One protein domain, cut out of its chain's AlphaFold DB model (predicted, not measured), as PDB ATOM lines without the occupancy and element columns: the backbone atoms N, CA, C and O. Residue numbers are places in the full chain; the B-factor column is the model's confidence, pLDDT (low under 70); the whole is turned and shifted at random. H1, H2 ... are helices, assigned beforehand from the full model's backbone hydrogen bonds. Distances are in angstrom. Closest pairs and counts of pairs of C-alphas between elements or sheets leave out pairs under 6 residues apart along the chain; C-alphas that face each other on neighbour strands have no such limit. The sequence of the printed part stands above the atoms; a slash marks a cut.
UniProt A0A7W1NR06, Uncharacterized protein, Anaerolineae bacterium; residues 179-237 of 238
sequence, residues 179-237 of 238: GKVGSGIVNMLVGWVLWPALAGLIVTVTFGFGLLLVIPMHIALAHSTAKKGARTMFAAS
ATOM      1  N   GLY A 179     223.161 156.047 178.630       73.88
ATOM      2  CA  GLY A 179     223.962 155.401 179.687       73.88
ATOM      3  C   GLY A 179     223.215 155.101 180.999       73.88
ATOM      4  O   GLY A 179     223.822 154.680 181.979       73.88
ATOM      5  N   LYS A 180     221.892 155.302 181.039       75.69
ATOM      6  CA  LYS A 180     221.035 155.147 182.227       75.69
ATOM      7  C   LYS A 180     219.964 154.088 181.995       75.69
ATOM      8  O   LYS A 180     218.763 154.357 182.054       75.69
ATOM      9  N   VAL A 181     220.411 152.868 181.715       71.75
ATOM     10  CA  VAL A 181     219.526 151.738 181.386       71.75
ATOM     11  C   VAL A 181     218.597 151.403 182.565       71.75
ATOM     12  O   VAL A 181     217.407 151.172 182.367       71.75
ATOM     13  N   GLY A 182     219.101 151.495 183.804       72.06
ATOM     14  CA  GLY A 182     218.330 151.195 185.019       72.06
ATOM     15  C   GLY A 182     217.159 152.152 185.280       72.06
ATOM     16  O   GLY A 182     216.040 151.702 185.511       72.06
ATOM     17  N   SER A 183     217.369 153.473 185.180       73.00
ATOM     18  CA  SER A 183     216.265 154.436 185.352       73.00
ATOM     19  C   SER A 183     215.297 154.423 184.166       73.00
ATOM     20  O   SER A 183     214.131 154.777 184.320       73.00
ATOM     21  N   GLY A 184     215.775 154.016 182.984       69.88
ATOM     22  CA  GLY A 184     214.948 153.854 181.793       69.88
ATOM     23  C   GLY A 184     213.875 152.786 181.961       69.88
ATOM     24  O   GLY A 184     212.716 153.054 181.672       69.88
ATOM     25  N   ILE A 185     214.223 151.619 182.512       74.88
ATOM     26  CA  ILE A 185     213.266 150.521 182.737       74.88
ATOM     27  C   ILE A 185     212.162 150.933 183.720       74.88
ATOM     28  O   ILE A 185     210.986 150.673 183.473       74.88
ATOM     29  N   VAL A 186     212.521 151.627 184.806       78.31
ATOM     30  CA  VAL A 186     211.545 152.111 185.798       78.31
ATOM     31  C   VAL A 186     210.604 153.143 185.176       78.31
ATOM     32  O   VAL A 186     209.387 153.010 185.295       78.31
ATOM     33  N   ASN A 187     211.137 154.122 184.441       74.81
ATOM     34  CA  ASN A 187     210.310 155.107 183.741       74.81
ATOM     35  C   ASN A 187     209.457 154.478 182.631       74.81
ATOM     36  O   ASN A 187     208.362 154.964 182.365       74.81
ATOM     37  N   MET A 188     209.916 153.389 182.013       76.31
ATOM     38  CA  MET A 188     209.155 152.655 181.006       76.31
ATOM     39  C   MET A 188     207.990 151.879 181.633       76.31
ATOM     40  O   MET A 188     206.891 151.920 181.094       76.31
ATOM     41  N   LEU A 189     208.191 151.235 182.788       79.25
ATOM     42  CA  LEU A 189     207.119 150.566 183.538       79.25
ATOM     43  C   LEU A 189     206.078 151.566 184.044       79.25
ATOM     44  O   LEU A 189     204.879 151.355 183.862       79.25
ATOM     45  N   VAL A 190     206.531 152.681 184.620       82.88
ATOM     46  CA  VAL A 190     205.639 153.757 185.070       82.88
ATOM     47  C   VAL A 190     204.893 154.354 183.880       82.88
ATOM     48  O   VAL A 190     203.675 154.493 183.937       82.88
ATOM     49  N   GLY A 191     205.586 154.635 182.775       79.31
ATOM     50  CA  GLY A 191     204.971 155.113 181.540       79.31
ATOM     51  C   GLY A 191     203.940 154.131 180.985       79.31
ATOM     52  O   GLY A 191     202.847 154.544 180.627       79.31
ATOM     53  N   TRP A 192     204.229 152.830 180.975       80.56
ATOM     54  CA  TRP A 192     203.322 151.814 180.437       80.56
ATOM     55  C   TRP A 192     202.045 151.634 181.264       80.56
ATOM     56  O   TRP A 192     200.997 151.353 180.695       80.56
ATOM     57  N   VAL A 193     202.100 151.838 182.583       84.44
ATOM     58  CA  VAL A 193     200.908 151.786 183.447       84.44
ATOM     59  C   VAL A 193     200.140 153.109 183.421       84.44
ATOM     60  O   VAL A 193     198.911 153.121 183.353       84.44
ATOM     61  N   LEU A 194     200.849 154.238 183.453       83.38
ATOM     62  CA  LEU A 194     200.236 155.562 183.563       83.38
ATOM     63  C   LEU A 194     199.660 156.053 182.225       83.38
ATOM     64  O   LEU A 194     198.638 156.739 182.199       83.38
ATOM     65  N   TRP A 195     200.293 155.694 181.103       81.25
ATOM     66  CA  TRP A 195     199.932 156.196 179.778       81.25
ATOM     67  C   TRP A 195     198.571 155.697 179.270       81.25
ATOM     68  O   TRP A 195     197.793 156.533 178.816       81.25
ATOM     69  N   PRO A 196     198.198 154.405 179.382       81.75
ATOM     70  CA  PRO A 196     196.872 153.934 178.984       81.75
ATOM     71  C   PRO A 196     195.752 154.562 179.814       81.75
ATOM     72  O   PRO A 196     194.699 154.881 179.268       81.75
ATOM     73  N   ALA A 197     195.984 154.786 181.112       82.25
ATOM     74  CA  ALA A 197     195.022 155.452 181.985       82.25
ATOM     75  C   ALA A 197     194.801 156.914 181.561       82.25
ATOM     76  O   ALA A 197     193.659 157.357 181.429       82.25
ATOM     77  N   LEU A 198     195.884 157.645 181.278       82.06
ATOM     78  CA  LEU A 198     195.811 159.032 180.821       82.06
ATOM     79  C   LEU A 198     195.205 159.144 179.412       82.06
ATOM     80  O   LEU A 198     194.342 159.986 179.176       82.06
ATOM     81  N   ALA A 199     195.616 158.275 178.485       75.56
ATOM     82  CA  ALA A 199     195.086 158.227 177.125       75.56
ATOM     83  C   ALA A 199     193.598 157.859 177.117       75.56
ATOM     84  O   ALA A 199     192.819 158.503 176.418       75.56
ATOM     85  N   GLY A 200     193.199 156.883 177.939       79.75
ATOM     86  CA  GLY A 200     191.801 156.529 178.161       79.75
ATOM     87  C   GLY A 200     191.003 157.741 178.617       79.75
ATOM     88  O   GLY A 200     190.054 158.120 177.943       79.75
ATOM     89  N   LEU A 201     191.446 158.420 179.681       83.50
ATOM     90  CA  LEU A 201     190.780 159.611 180.217       83.50
ATOM     91  C   LEU A 201     190.633 160.725 179.170       83.50
ATOM     92  O   LEU A 201     189.551 161.292 179.028       83.50
ATOM     93  N   ILE A 202     191.684 161.011 178.395       74.56
ATOM     94  CA  ILE A 202     191.638 162.033 177.338       74.56
ATOM     95  C   ILE A 202     190.642 161.644 176.241       74.56
ATOM     96  O   ILE A 202     189.863 162.493 175.800       74.56
ATOM     97  N   VAL A 203     190.628 160.381 175.808       76.44
ATOM     98  CA  VAL A 203     189.688 159.893 174.787       76.44
ATOM     99  C   VAL A 203     188.244 159.998 175.277       76.44
ATOM    100  O   VAL A 203     187.397 160.465 174.514       76.44
ATOM    101  N   THR A 204     187.970 159.646 176.538       80.25
ATOM    102  CA  THR A 204     186.621 159.743 177.117       80.25
ATOM    103  C   THR A 204     186.148 161.191 177.211       80.25
ATOM    104  O   THR A 204     185.007 161.481 176.868       80.25
ATOM    105  N   VAL A 205     187.017 162.117 177.632       83.88
ATOM    106  CA  VAL A 205     186.660 163.538 177.799       83.88
ATOM    107  C   VAL A 205     186.474 164.244 176.455       83.88
ATOM    108  O   VAL A 205     185.618 165.113 176.322       83.88
ATOM    109  N   THR A 206     187.253 163.872 175.438       81.19
ATOM    110  CA  THR A 206     187.234 164.542 174.125       81.19
ATOM    111  C   THR A 206     186.370 163.838 173.078       81.19
ATOM    112  O   THR A 206     186.411 164.227 171.911       81.19
ATOM    113  N   PHE A 207     185.617 162.794 173.457       82.88
ATOM    114  CA  PHE A 207     184.834 161.959 172.532       82.88
ATOM    115  C   PHE A 207     185.649 161.500 171.305       82.88
ATOM    116  O   PHE A 207     185.168 161.475 170.175       82.88
ATOM    117  N   GLY A 208     186.924 161.163 171.519       70.50
ATOM    118  CA  GLY A 208     187.830 160.681 170.472       70.50
ATOM    119  C   GLY A 208     188.538 161.757 169.636       70.50
ATOM    120  O   GLY A 208     189.513 161.424 168.962       70.50
ATOM    121  N   PHE A 209     188.159 163.038 169.714       79.06
ATOM    122  CA  PHE A 209     188.831 164.101 168.944       79.06
ATOM    123  C   PHE A 209     190.234 164.437 169.478       79.06
ATOM    124  O   PHE A 209     191.102 164.900 168.736       79.06
ATOM    125  N   GLY A 210     190.501 164.151 170.757       70.56
ATOM    126  CA  GLY A 210     191.786 164.426 171.401       70.56
ATOM    127  C   GLY A 210     192.963 163.668 170.785       70.56
ATOM    128  O   GLY A 210     194.086 164.170 170.807       70.56
ATOM    129  N   LEU A 211     192.730 162.507 170.160       72.31
ATOM    130  CA  LEU A 211     193.793 161.713 169.530       72.31
ATOM    131  C   LEU A 211     194.517 162.472 168.406       72.31
ATOM    132  O   LEU A 211     195.733 162.328 168.268       72.31
ATOM    133  N   LEU A 212     193.813 163.333 167.663       81.88
ATOM    134  CA  LEU A 212     194.405 164.127 166.578       81.88
ATOM    135  C   LEU A 212     195.385 165.199 167.076       81.88
ATOM    136  O   LEU A 212     196.320 165.540 166.358       81.88
ATOM    137  N   LEU A 213     195.211 165.703 168.301       80.31
ATOM    138  CA  LEU A 213     196.092 166.720 168.891       80.31
ATOM    139  C   LEU A 213     197.199 166.110 169.756       80.31
ATOM    140  O   LEU A 213     198.310 166.640 169.816       80.31
ATOM    141  N   VAL A 214     196.924 164.973 170.396       77.88
ATOM    142  CA  VAL A 214     197.886 164.305 171.280       77.88
ATOM    143  C   VAL A 214     199.055 163.716 170.490       77.88
ATOM    144  O   VAL A 214     200.195 163.835 170.938       77.88
ATOM    145  N   ILE A 215     198.813 163.142 169.303       79.81
ATOM    146  CA  ILE A 215     199.874 162.514 168.495       79.81
ATOM    147  C   ILE A 215     200.953 163.536 168.060       79.81
ATOM    148  O   ILE A 215     202.127 163.304 168.365       79.81
ATOM    149  N   PRO A 216     200.621 164.689 167.438       84.94
ATOM    150  CA  PRO A 216     201.620 165.703 167.080       84.94
ATOM    151  C   PRO A 216     202.358 166.271 168.296       84.94
ATOM    152  O   PRO A 216     203.574 166.466 168.250       84.94
ATOM    153  N   MET A 217     201.643 166.499 169.404       85.44
ATOM    154  CA  MET A 217     202.236 167.016 170.639       85.44
ATOM    155  C   MET A 217     203.259 166.036 171.229       85.44
ATOM    156  O   MET A 217     204.324 166.451 171.688       85.44
ATOM    157  N   HIS A 218     202.973 164.732 171.181       81.81
ATOM    158  CA  HIS A 218     203.900 163.695 171.626       81.81
ATOM    159  C   HIS A 218     205.170 163.630 170.786       81.81
ATOM    160  O   HIS A 218     206.268 163.572 171.341       81.81
ATOM    161  N   ILE A 219     205.036 163.718 169.462       80.50
ATOM    162  CA  ILE A 219     206.183 163.760 168.552       80.50
ATOM    163  C   ILE A 219     207.050 164.997 168.846       80.50
ATOM    164  O   ILE A 219     208.274 164.886 168.943       80.50
ATOM    165  N   ALA A 220     206.434 166.164 169.073       84.75
ATOM    166  CA  ALA A 220     207.152 167.393 169.408       84.75
ATOM    167  C   ALA A 220     207.894 167.305 170.757       84.75
ATOM    168  O   ALA A 220     209.056 167.714 170.854       84.75
ATOM    169  N   LEU A 221     207.259 166.736 171.789       76.88
ATOM    170  CA  LEU A 221     207.876 166.545 173.104       76.88
ATOM    171  C   LEU A 221     209.053 165.568 173.040       76.88
ATOM    172  O   LEU A 221     210.131 165.915 173.531       76.88
ATOM    173  N   ALA A 222     208.880 164.417 172.385       78.75
ATOM    174  CA  ALA A 222     209.940 163.426 172.187       78.75
ATOM    175  C   ALA A 222     211.136 164.009 171.417       78.75
ATOM    176  O   ALA A 222     212.292 163.805 171.787       78.75
ATOM    177  N   HIS A 223     210.873 164.814 170.385       84.38
ATOM    178  CA  HIS A 223     211.924 165.514 169.652       84.38
ATOM    179  C   HIS A 223     212.655 166.549 170.532       84.38
ATOM    180  O   HIS A 223     213.882 166.674 170.478       84.38
ATOM    181  N   SER A 224     211.931 167.272 171.395       78.31
ATOM    182  CA  SER A 224     212.526 168.275 172.290       78.31
ATOM    183  C   SER A 224     213.435 167.660 173.362       78.31
ATOM    184  O   SER A 224     214.499 168.212 173.659       78.31
ATOM    185  N   THR A 225     213.052 166.509 173.923       73.31
ATOM    186  CA  THR A 225     213.835 165.804 174.946       73.31
ATOM    187  C   THR A 225     215.077 165.168 174.335       73.31
ATOM    188  O   THR A 225     216.165 165.327 174.893       73.31
ATOM    189  N   ALA A 226     214.959 164.573 173.142       72.06
ATOM    190  CA  ALA A 226     216.103 164.064 172.386       72.06
ATOM    191  C   ALA A 226     217.148 165.164 172.112       72.06
ATOM    192  O   ALA A 226     218.345 164.972 172.340       72.06
ATOM    193  N   LYS A 227     216.702 166.365 171.714       75.31
ATOM    194  CA  LYS A 227     217.599 167.495 171.418       75.31
ATOM    195  C   LYS A 227     218.331 168.031 172.655       75.31
ATOM    196  O   LYS A 227     219.466 168.493 172.538       75.31
ATOM    197  N   LYS A 228     217.708 167.978 173.838       75.81
ATOM    198  CA  LYS A 228     218.344 168.384 175.105       75.81
ATOM    199  C   LYS A 228     219.420 167.388 175.551       75.81
ATOM    200  O   LYS A 228     220.490 167.833 175.957       75.81
ATOM    201  N   GLY A 229     219.181 166.082 175.398       66.44
ATOM    202  CA  GLY A 229     220.161 165.040 175.742       66.44
ATOM    203  C   GLY A 229     221.441 165.096 174.898       66.44
ATOM    204  O   GLY A 229     222.541 164.938 175.425       66.44
ATOM    205  N   ALA A 230     221.325 165.424 173.607       65.50
ATOM    206  CA  ALA A 230     222.492 165.571 172.733       65.50
ATOM    207  C   ALA A 230     223.420 166.723 173.169       65.50
ATOM    208  O   ALA A 230     224.639 166.592 173.118       65.50
ATOM    209  N   ARG A 231     222.866 167.845 173.650       70.12
ATOM    210  CA  ARG A 231     223.662 169.021 174.058       70.12
ATOM    211  C   ARG A 231     224.483 168.779 175.321       70.12
ATOM    212  O   ARG A 231     225.576 169.320 175.440       70.12
ATOM    213  N   THR A 232     223.986 167.960 176.244       65.25
ATOM    214  CA  THR A 232     224.705 167.644 177.485       65.25
ATOM    215  C   THR A 232     225.911 166.730 177.266       65.25
ATOM    216  O   THR A 232     226.863 166.823 178.030       65.25
ATOM    217  N   MET A 233     225.926 165.902 176.213       57.56
ATOM    218  CA  MET A 233     227.095 165.059 175.912       57.56
ATOM    219  C   MET A 233     228.271 165.854 175.327       57.56
ATOM    220  O   MET A 233     229.423 165.575 175.649       57.56
ATOM    221  N   PHE A 234     227.995 166.886 174.524       62.47
ATOM    222  CA  PHE A 234     229.045 167.756 173.975       62.47
ATOM    223  C   PHE A 234     229.630 168.730 175.007       62.47
ATOM    224  O   PHE A 234     230.761 169.169 174.855       62.47
ATOM    225  N   ALA A 235     228.889 169.052 176.071       64.12
ATOM    226  CA  ALA A 235     229.388 169.910 177.147       64.12
ATOM    227  C   ALA A 235     230.283 169.172 178.160       64.12
ATOM    228  O   ALA A 235     231.015 169.820 178.893       64.12
ATOM    229  N   ALA A 236     230.224 167.836 178.215       57.34
ATOM    230  CA  ALA A 236     231.010 167.015 179.143       57.34
ATOM    231  C   ALA A 236     232.322 166.470 178.535       57.34
ATOM    232  O   ALA A 236     232.993 165.657 179.163       57.34
ATOM    233  N   SER A 237     232.654 166.868 177.301       54.22
ATOM    234  CA  SER A 237     233.843 166.422 176.554       54.22
ATOM    235  C   SER A 237     234.917 167.510 176.377       54.22
ATOM    236  O   SER A 237     235.865 167.304 175.620       54.22
TER     237      SER A 237
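What this domain is: This is residues 179 to 237 of the 238 residues of an uncharacterized protein of Anaerolineae bacterium (UniProt A0A7W1NR06). Two long helices, H1 then H2, meet near one end as a narrow V, joined there by a tight link, and the rest of both arms lies open. H1 has a kink of 33 degrees near residue 192. The printed part has 59 residues, all helix in class with no named strand, and is only just loose, close to extended, with a radius of gyration of the C-alphas of 15.3 A and spans of 49 by 23 by 9 A.

How they stand to each other: H1, residues 181 to 205, and H2, residues 210 to 235, only just touch, only at the corner by their link, with 3 pairs of C-alphas within 8 A. The closest C-alphas, of Val 203 and Gly 210, are 6.0 A apart. The helices run opposite ways at a shallow tilt of 23 degrees. O i to N i+4 pairs are within hydrogen-bond range in 18 of 21 for H1 and 17 of 22 for H2.

Where its parts are: H1 begins at C-alpha 181 (219.526, 151.738, 181.386) and is 35.1 A long. H2 is 38.4 A long and ends at C-alpha 235 (229.388, 169.910, 177.147).

The domain as a whole: The two farthest C-alphas, of Phe 207 and Ser 237, are 49.4 A apart. The printed part has no cut. Residues 184, 229 to 230 and 232 to 237 have pLDDT under 70.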